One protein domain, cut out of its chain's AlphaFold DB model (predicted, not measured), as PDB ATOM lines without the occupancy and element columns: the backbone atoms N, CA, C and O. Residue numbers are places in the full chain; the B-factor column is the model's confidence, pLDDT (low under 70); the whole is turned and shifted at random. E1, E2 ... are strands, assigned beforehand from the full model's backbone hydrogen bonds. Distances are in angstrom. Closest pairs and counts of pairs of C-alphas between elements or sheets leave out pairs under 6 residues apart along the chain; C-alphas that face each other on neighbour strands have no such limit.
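Overview. This is residues 11 to 73 of the 73 residues of an uncharacterized protein of Penicillium digitatum (strain PHI26 / CECT 20796) (UniProt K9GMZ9). Two separate two-stranded hairpins are strung out along an extended chain: a short one, E1 and E2, towards one end of the long axis, and a longer, narrow ribbon, E3 and E4, reaching towards the other. A long link, residues 29 to 40, joins them, and beyond the ribbon a loop juts out, in which residues 55 to 60 stand free. The printed part has 63 residues with four named strands in the order E1, E2, E3, E4 and no named helix; each hairpin is its own antiparallel sheet. The class is all strand, though the strands hold 26 of the 63 residues. The whole is extended, a rod of 58 by 27 by 25 A, with a radius of gyration of the C-alphas of 19.7 A.

Along the chain. E1 is residues 19 to 22, 9.5 A long, beginning at C-alpha 19 (-63.495, 30.228, -50.892). E2 is residues 25 to 28, 10.0 A. E3, residues 41 to 49, is 25.1 A long and begins at C-alpha 41 (-37.173, 36.817, -42.236). E4, residues 64 to 72, is 25.0 A long and ends at C-alpha 72 (-42.253, 36.395, -42.949).

Arrangement. E1 and E2 form an antiparallel hairpin at 142 degrees, with N 20 and O 27 within hydrogen-bond range at 2.8 A. E3 and E4 form an antiparallel hairpin at 155 degrees, with N 67 and O 46 at 2.7 A and N 42 and O 71 at 2.9 A. E1 and E2 are each apart from E3 and E4.

Size, cuts and confidence. The C-alphas farthest apart, of Phe 24 and Glu 58, are 58.6 A apart. The link E1 to E2 is tight; the links E2 to E3 and E3 to E4 are long. The printed part has no cut. Its mean pLDDT is 86.2, and no printed residue is under 70.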
ATOM      1  N   GLU A  11     -55.919  23.583 -35.560       83.62
ATOM      2  CA  GLU A  11     -55.238  22.615 -36.423       83.62
ATOM      3  C   GLU A  11     -55.971  22.367 -37.753       83.62
ATOM      4  O   GLU A  11     -55.313  22.095 -38.753       83.62
ATOM      5  N   SER A  12     -57.302  22.524 -37.808       86.81
ATOM      6  CA  SER A  12     -58.099  22.331 -39.032       86.81
ATOM      7  C   SER A  12     -58.322  23.619 -39.840       86.81
ATOM      8  O   SER A  12     -59.040  23.622 -40.841       86.81
ATOM      9  N   LEU A  13     -57.672  24.728 -39.461       79.06
ATOM     10  CA  LEU A  13     -57.678  25.982 -40.227       79.06
ATOM     11  C   LEU A  13     -57.305  25.831 -41.719       79.06
ATOM     12  O   LEU A  13     -57.916  26.535 -42.528       79.06
ATOM     13  N   PRO A  14     -56.350  24.961 -42.124       79.44
ATOM     14  CA  PRO A  14     -56.000  24.786 -43.537       79.44
ATOM     15  C   PRO A  14     -57.152  24.273 -44.412       79.44
ATOM     16  O   PRO A  14     -57.175  24.559 -45.612       79.44
ATOM     17  N   ASP A  15     -58.105  23.558 -43.810       83.00
ATOM     18  CA  ASP A  15     -59.257  22.965 -44.494       83.00
ATOM     19  C   ASP A  15     -60.478  23.899 -44.476       83.00
ATOM     20  O   ASP A  15     -61.293  23.890 -45.398       83.00
ATOM     21  N   HIS A  16     -60.580  24.773 -43.472       82.62
ATOM     22  CA  HIS A  16     -61.677  25.734 -43.303       82.62
ATOM     23  C   HIS A  16     -61.349  27.133 -43.856       82.62
ATOM     24  O   HIS A  16     -61.660  28.162 -43.250       82.62
ATOM     25  N   VAL A  17     -60.720  27.193 -45.034       80.88
ATOM     26  CA  VAL A  17     -60.410  28.461 -45.715       80.88
ATOM     27  C   VAL A  17     -61.630  28.957 -46.489       80.88
ATOM     28  O   VAL A  17     -62.217  28.229 -47.284       80.88
ATOM     29  N   ASN A  18     -61.972  30.237 -46.331       82.94
ATOM     30  CA  ASN A  18     -63.024  30.861 -47.135       82.94
ATOM     31  C   ASN A  18     -62.676  30.830 -48.632       82.94
ATOM     32  O   ASN A  18     -61.669  31.408 -49.062       82.94
ATOM     33  N   THR A  19     -63.550  30.223 -49.430       86.00
ATOM     34  CA  THR A  19     -63.495  30.228 -50.892       86.00
ATOM     35  C   THR A  19     -64.488  31.237 -51.470       86.00
ATOM     36  O   THR A  19     -65.497  31.591 -50.861       86.00
ATOM     37  N   VAL A  20     -64.170  31.765 -52.648       85.44
ATOM     38  CA  VAL A  20     -65.024  32.652 -53.438       85.44
ATOM     39  C   VAL A  20     -65.159  32.039 -54.824       85.44
ATOM     40  O   VAL A  20     -64.186  31.550 -55.398       85.44
ATOM     41  N   ARG A  21     -66.369  32.073 -55.383       87.50
ATOM     42  CA  ARG A  21     -66.620  31.613 -56.749       87.50
ATOM     43  C   ARG A  21     -66.351  32.752 -57.727       87.50
ATOM     44  O   ARG A  21     -67.017  33.782 -57.670       87.50
ATOM     45  N   HIS A  22     -65.399  32.564 -58.633       84.31
ATOM     46  CA  HIS A  22     -65.077  33.521 -59.692       84.31
ATOM     47  C   HIS A  22     -64.951  32.777 -61.023       84.31
ATOM     48  O   HIS A  22     -64.234  31.784 -61.106       84.31
ATOM     49  N   ASN A  23     -65.645  33.232 -62.071       85.06
ATOM     50  CA  ASN A  23     -65.676  32.572 -63.389       85.06
ATOM     51  C   ASN A  23     -66.015  31.072 -63.325       85.06
ATOM     52  O   ASN A  23     -65.342  30.250 -63.939       85.06
ATOM     53  N   PHE A  24     -67.035  30.706 -62.543       88.00
ATOM     54  CA  PHE A  24     -67.449  29.313 -62.312       88.00
ATOM     55  C   PHE A  24     -66.385  28.397 -61.679       88.00
ATOM     56  O   PHE A  24     -66.658  27.216 -61.499       88.00
ATOM     57  N   GLN A  25     -65.236  28.934 -61.265       86.94
ATOM     58  CA  GLN A  25     -64.198  28.223 -60.526       86.94
ATOM     59  C   GLN A  25     -64.217  28.654 -59.058       86.94
ATOM     60  O   GLN A  25     -64.402  29.835 -58.743       86.94
ATOM     61  N   GLU A  26     -64.026  27.704 -58.150       85.50
ATOM     62  CA  GLU A  26     -63.772  28.018 -56.748       85.50
ATOM     63  C   GLU A  26     -62.318  28.448 -56.583       85.50
ATOM     64  O   GLU A  26     -61.396  27.755 -57.009       85.50
ATOM     65  N   LYS A  27     -62.110  29.613 -55.971       84.69
ATOM     66  CA  LYS A  27     -60.785  30.112 -55.615       84.69
ATOM     67  C   LYS A  27     -60.732  30.409 -54.132       84.69
ATOM     68  O   LYS A  27     -61.677  30.950 -53.559       84.69
ATOM     69  N   ARG A  28     -59.606  30.096 -53.498       84.19
ATOM     70  CA  ARG A  28     -59.350  30.523 -52.121       84.19
ATOM     71  C   ARG A  28     -59.277  32.050 -52.074       84.19
ATOM     72  O   ARG A  28     -58.690  32.681 -52.952       84.19
ATOM     73  N   ARG A  29     -59.910  32.662 -51.065       81.31
ATOM     74  CA  ARG A  29     -59.905  34.128 -50.893       81.31
ATOM     75  C   ARG A  29     -58.519  34.651 -50.505       81.31
ATOM     76  O   ARG A  29     -58.128  35.741 -50.908       81.31
ATOM     77  N   LYS A  30     -57.811  33.896 -49.669       75.06
ATOM     78  CA  LYS A  30     -56.380  34.058 -49.392       75.06
ATOM     79  C   LYS A  30     -55.648  33.181 -50.413       75.06
ATOM     80  O   LYS A  30     -56.189  32.132 -50.743       75.06
ATOM     81  N   GLY A  31     -54.509  33.629 -50.944       75.88
ATOM     82  CA  GLY A  31     -53.771  32.918 -51.999       75.88
ATOM     83  C   GLY A  31     -53.351  31.490 -51.623       75.88
ATOM     84  O   GLY A  31     -53.762  30.947 -50.597       75.88
ATOM     85  N   GLU A  32     -52.519  30.876 -52.459       81.94
ATOM     86  CA  GLU A  32     -52.023  29.525 -52.188       81.94
ATOM     87  C   GLU A  32     -51.279  29.436 -50.843       81.94
ATOM     88  O   GLU A  32     -50.725  30.439 -50.378       81.94
ATOM     89  N   PRO A  33     -51.267  28.256 -50.193       80.38
ATOM     90  CA  PRO A  33     -50.470  28.035 -48.994       80.38
ATOM     91  C   PRO A  33     -49.010  28.420 -49.237       80.38
ATOM     92  O   PRO A  33     -48.359  27.891 -50.135       80.38
ATOM     93  N   VAL A  34     -48.493  29.337 -48.422       81.75
ATOM     94  CA  VAL A  34     -47.097  29.775 -48.497       81.75
ATOM     95  C   VAL A  34     -46.285  29.014 -47.455       81.75
ATOM     96  O   VAL A  34     -46.657  28.977 -46.278       81.75
ATOM     97  N   ASN A  35     -45.161  28.417 -47.864       86.00
ATOM     98  CA  ASN A  35     -44.225  27.818 -46.920       86.00
ATOM     99  C   ASN A  35     -43.416  28.916 -46.220       86.00
ATOM    100  O   ASN A  35     -42.368  29.346 -46.696       86.00
ATOM    101  N   LEU A  36     -43.880  29.328 -45.040       83.88
ATOM    102  CA  LEU A  36     -43.241  30.391 -44.265       83.88
ATOM    103  C   LEU A  36     -41.763  30.106 -43.950       83.88
ATOM    104  O   LEU A  36     -41.016  31.047 -43.723       83.88
ATOM    105  N   LYS A  37     -41.304  28.847 -43.930       87.94
ATOM    106  CA  LYS A  37     -39.888  28.535 -43.651       87.94
ATOM    107  C   LYS A  37     -38.947  28.992 -44.768       87.94
ATOM    108  O   LYS A  37     -37.790  29.292 -44.481       87.94
ATOM    109  N   GLU A  38     -39.444  29.049 -45.999       91.38
ATOM    110  CA  GLU A  38     -38.683  29.435 -47.192       91.38
ATOM    111  C   GLU A  38     -38.706  30.953 -47.426       91.38
ATOM    112  O   GLU A  38     -37.822  31.494 -48.086       91.38
ATOM    113  N   CYS A  39     -39.676  31.655 -46.836       88.25
ATOM    114  CA  CYS A  39     -39.785  33.107 -46.903       88.25
ATOM    115  C   CYS A  39     -38.654  33.811 -46.128       88.25
ATOM    116  O   CYS A  39     -38.290  33.356 -45.032       88.25
ATOM    117  N   PRO A  40     -38.144  34.955 -46.622       92.12
ATOM    118  CA  PRO A  40     -37.151  35.748 -45.906       92.12
ATOM    119  C   PRO A  40     -37.703  36.238 -44.561       92.12
ATOM    120  O   PRO A  40     -38.874  36.605 -44.443       92.12
ATOM    121  N   LEU A  41     -36.848  36.236 -43.535       92.56
ATOM    122  CA  LEU A  41     -37.173  36.817 -42.236       92.56
ATOM    123  C   LEU A  41     -36.904  38.320 -42.295       92.56
ATOM    124  O   LEU A  41     -35.765  38.739 -42.486       92.56
ATOM    125  N   LEU A  42     -37.961  39.110 -42.148       93.12
ATOM    126  CA  LEU A  42     -37.920  40.564 -42.211       93.12
ATOM    127  C   LEU A  42     -38.132  41.164 -40.822       93.12
ATOM    128  O   LEU A  42     -38.810  40.584 -39.970       93.12
ATOM    129  N   GLU A  43     -37.565  42.349 -40.623       93.38
ATOM    130  CA  GLU A  43     -37.663  43.112 -39.385       93.38
ATOM    131  C   GLU A  43     -38.507  44.370 -39.597       93.38
ATOM    132  O   GLU A  43     -38.338  45.093 -40.579       93.38
ATOM    133  N   MET A  44     -39.424  44.635 -38.667       93.75
ATOM    134  CA  MET A  44     -40.200  45.867 -38.615       93.75
ATOM    135  C   MET A  44     -40.152  46.460 -37.213       93.75
ATOM    136  O   MET A  44     -40.678  45.880 -36.260       93.75
ATOM    137  N   THR A  45     -39.584  47.654 -37.100       94.00
ATOM    138  CA  THR A  45     -39.620  48.443 -35.870       94.00
ATOM    139  C   THR A  45     -40.950  49.186 -35.784       94.00
ATOM    140  O   THR A  45     -41.295  49.978 -36.659       94.00
ATOM    141  N   GLN A  46     -41.714  48.927 -34.728       92.44
ATOM    142  CA  GLN A  46     -42.958  49.626 -34.408       92.44
ATOM    143  C   GLN A  46     -42.803  50.342 -33.071       92.44
ATOM    144  O   GLN A  46     -42.019  49.910 -32.241       92.44
ATOM    145  N   PHE A  47     -43.563  51.402 -32.824       91.88
ATOM    146  CA  PHE A  47     -43.619  52.021 -31.501       91.88
ATOM    147  C   PHE A  47     -44.904  51.597 -30.794       91.88
ATOM    148  O   PHE A  47     -45.990  51.709 -31.361       91.88
ATOM    149  N   SER A  48     -44.783  51.103 -29.563       88.75
ATOM    150  CA  SER A  48     -45.924  50.814 -28.697       88.75
ATOM    151  C   SER A  48     -45.964  51.836 -27.582       88.75
ATOM    152  O   SER A  48     -45.031  51.923 -26.788       88.75
ATOM    153  N   CYS A  49     -47.051  52.595 -27.518       90.44
ATOM    154  CA  CYS A  49     -47.275  53.546 -26.443       90.44
ATOM    155  C   CYS A  49     -48.038  52.866 -25.308       90.44
ATOM    156  O   CYS A  49     -49.033  52.187 -25.556       90.44
ATOM    157  N   ASN A  50     -47.556  53.047 -24.080       86.50
ATOM    158  CA  ASN A  50     -48.083  52.447 -22.855       86.50
ATOM    159  C   ASN A  50     -48.222  50.916 -22.970       86.50
ATOM    160  O   ASN A  50     -49.332  50.383 -22.878       86.50
ATOM    161  N   PRO A  51     -47.115  50.194 -23.238       82.75
ATOM    162  CA  PRO A  51     -47.165  48.751 -23.405       82.75
ATOM    163  C   PRO A  51     -47.685  48.090 -22.116       82.75
ATOM    164  O   PRO A  51     -47.241  48.442 -21.022       82.75
ATOM    165  N   PRO A  52     -48.592  47.100 -22.217       78.56
ATOM    166  CA  PRO A  52     -49.278  46.531 -21.054       78.56
ATOM    167  C   PRO A  52     -48.328  45.848 -20.058       78.56
ATOM    168  O   PRO A  52     -48.656  45.733 -18.880       78.56
ATOM    169  N   GLN A  53     -47.143  45.427 -20.510       82.44
ATOM    170  CA  GLN A  53     -46.100  44.851 -19.655       82.44
ATOM    171  C   GLN A  53     -45.472  45.838 -18.656       82.44
ATOM    172  O   GLN A  53     -44.981  45.394 -17.624       82.44
ATOM    173  N   ASN A  54     -45.535  47.152 -18.905       81.19
ATOM    174  CA  ASN A  54     -44.928  48.167 -18.030       81.19
ATOM    175  C   ASN A  54     -45.913  48.711 -16.977       81.19
ATOM    176  O   ASN A  54     -45.592  49.649 -16.249       81.19
ATOM    177  N   GLY A  55     -47.106  48.116 -16.877       81.94
ATOM    178  CA  GLY A  55     -48.166  48.576 -15.985       81.94
ATOM    179  C   GLY A  55     -48.903  49.810 -16.511       81.94
ATOM    180  O   GLY A  55     -48.687  50.272 -17.631       81.94
ATOM    181  N   VAL A  56     -49.835  50.322 -15.705       81.44
ATOM    182  CA  VAL A  56     -50.599  51.530 -16.043       81.44
ATOM    183  C   VAL A  56     -49.737  52.754 -15.710       81.44
ATOM    184  O   VAL A  56     -49.370  52.908 -14.545       81.44
ATOM    185  N   PRO A  57     -49.400  53.614 -16.687       83.62
ATOM    186  CA  PRO A  57     -48.634  54.827 -16.420       83.62
ATOM    187  C   PRO A  57     -49.467  55.851 -15.643       83.62
ATOM    188  O   PRO A  57     -50.700  55.785 -15.612       83.62
ATOM    189  N   GLU A  58     -48.793  56.829 -15.040       87.06
ATOM    190  CA  GLU A  58     -49.466  57.956 -14.398       87.06
ATOM    191  C   GLU A  58     -50.364  58.713 -15.398       87.06
ATOM    192  O   GLU A  58     -50.033  58.830 -16.587       87.06
ATOM    193  N   PRO A  59     -51.517  59.237 -14.943       87.75
ATOM    194  CA  PRO A  59     -52.453  59.931 -15.814       87.75
ATOM    195  C   PRO A  59     -51.789  61.142 -16.480       87.75
ATOM    196  O   PRO A  59     -51.226  62.007 -15.816       87.75
ATOM    197  N   GLY A  60     -51.887  61.213 -17.808       86.62
ATOM    198  CA  GLY A  60     -51.296  62.287 -18.613       86.62
ATOM    199  C   GLY A  60     -49.895  61.989 -19.154       86.62
ATOM    200  O   GLY A  60     -49.387  62.785 -19.940       86.62
ATOM    201  N   ILE A  61     -49.293  60.844 -18.810       87.19
ATOM    202  CA  ILE A  61     -47.999  60.417 -19.352       87.19
ATOM    203  C   ILE A  61     -48.208  59.381 -20.465       87.19
ATOM    204  O   ILE A  61     -48.934  58.399 -20.309       87.19
ATOM    205  N   VAL A  62     -47.545  59.600 -21.603       87.81
ATOM    206  CA  VAL A  62     -47.472  58.641 -22.712       87.81
ATOM    207  C   VAL A  62     -46.012  58.266 -22.916       87.81
ATOM    208  O   VAL A  62     -45.207  59.106 -23.313       87.81
ATOM    209  N   VAL A  63     -45.672  57.004 -22.650       88.31
ATOM    210  CA  VAL A  63     -44.329  56.464 -22.891       88.31
ATOM    211  C   VAL A  63     -44.407  55.516 -24.076       88.31
ATOM    212  O   VAL A  63     -45.145  54.533 -24.031       88.31
ATOM    213  N   CYS A  64     -43.671  55.816 -25.146       90.69
ATOM    214  CA  CYS A  64     -43.616  54.968 -26.332       90.69
ATOM    215  C   CYS A  64     -42.252  54.290 -26.432       90.69
ATOM    216  O   CYS A  64     -41.216  54.951 -26.390       90.69
ATOM    217  N   GLU A  65     -42.271  52.975 -26.610       91.12
ATOM    218  CA  GLU A  65     -41.069  52.154 -26.715       91.12
ATOM    219  C   GLU A  65     -40.995  51.491 -28.094       91.12
ATOM    220  O   GLU A  65     -42.032  51.075 -28.631       91.12
ATOM    221  N   PRO A  66     -39.795  51.391 -28.694       92.75
ATOM    222  CA  PRO A  66     -39.613  50.654 -29.931       92.75
ATOM    223  C   PRO A  66     -39.728  49.148 -29.665       92.75
ATOM    224  O   PRO A  66     -39.026  48.580 -28.834       92.75
ATOM    225  N   ILE A  67     -40.601  48.491 -30.417       90.94
ATOM    226  CA  ILE A  67     -40.789  47.048 -30.451       90.94
ATOM    227  C   ILE A  67     -40.372  46.548 -31.826       90.94
ATOM    228  O   ILE A  67     -40.957  46.913 -32.848       90.94
ATOM    229  N   VAL A  68     -39.384  45.663 -31.836       92.69
ATOM    230  CA  VAL A  68     -38.965  44.952 -33.039       92.69
ATOM    231  C   VAL A  68     -39.888  43.758 -33.258       92.69
ATOM    232  O   VAL A  68     -40.008  42.883 -32.399       92.69
ATOM    233  N   ARG A  69     -40.556  43.714 -34.412       91.00
ATOM    234  CA  ARG A  69     -41.368  42.575 -34.844       91.00
ATOM    235  C   ARG A  69     -40.705  41.888 -36.026       91.00
ATOM    236  O   ARG A  69     -40.465  42.508 -37.058       91.00
ATOM    237  N   LEU A  70     -40.457  40.593 -35.874       90.88
ATOM    238  CA  LEU A  70     -39.977  39.738 -36.951       90.88
ATOM    239  C   LEU A  70     -41.172  39.110 -37.665       90.88
ATOM    240  O   LEU A  70     -42.089  38.603 -37.015       90.88
ATOM    241  N   PHE A  71     -41.171  39.138 -38.992       89.50
ATOM    242  CA  PHE A  71     -42.241  38.558 -39.797       89.50
ATOM    243  C   PHE A  71     -41.698  37.904 -41.065       89.50
ATOM    244  O   PHE A  71     -40.550  38.106 -41.457       89.50
ATOM    245  N   ARG A  72     -42.536  37.075 -41.685       88.56
ATOM    246  CA  ARG A  72     -42.253  36.395 -42.949       88.56
ATOM    247  C   ARG A  72     -43.394  36.677 -43.917       88.56
ATOM    248  O   ARG A  72     -44.545  36.723 -43.478       88.56
ATOM    249  N   GLN A  73     -43.065  36.897 -45.187       77.31
ATOM    250  CA  GLN A  73     -44.010  37.247 -46.248       77.31
ATOM    251  C   GLN A  73     -43.850  36.324 -47.450       77.31
ATOM    252  O   GLN A  73     -42.689  35.980 -47.765       77.31
TER     253      GLN A  73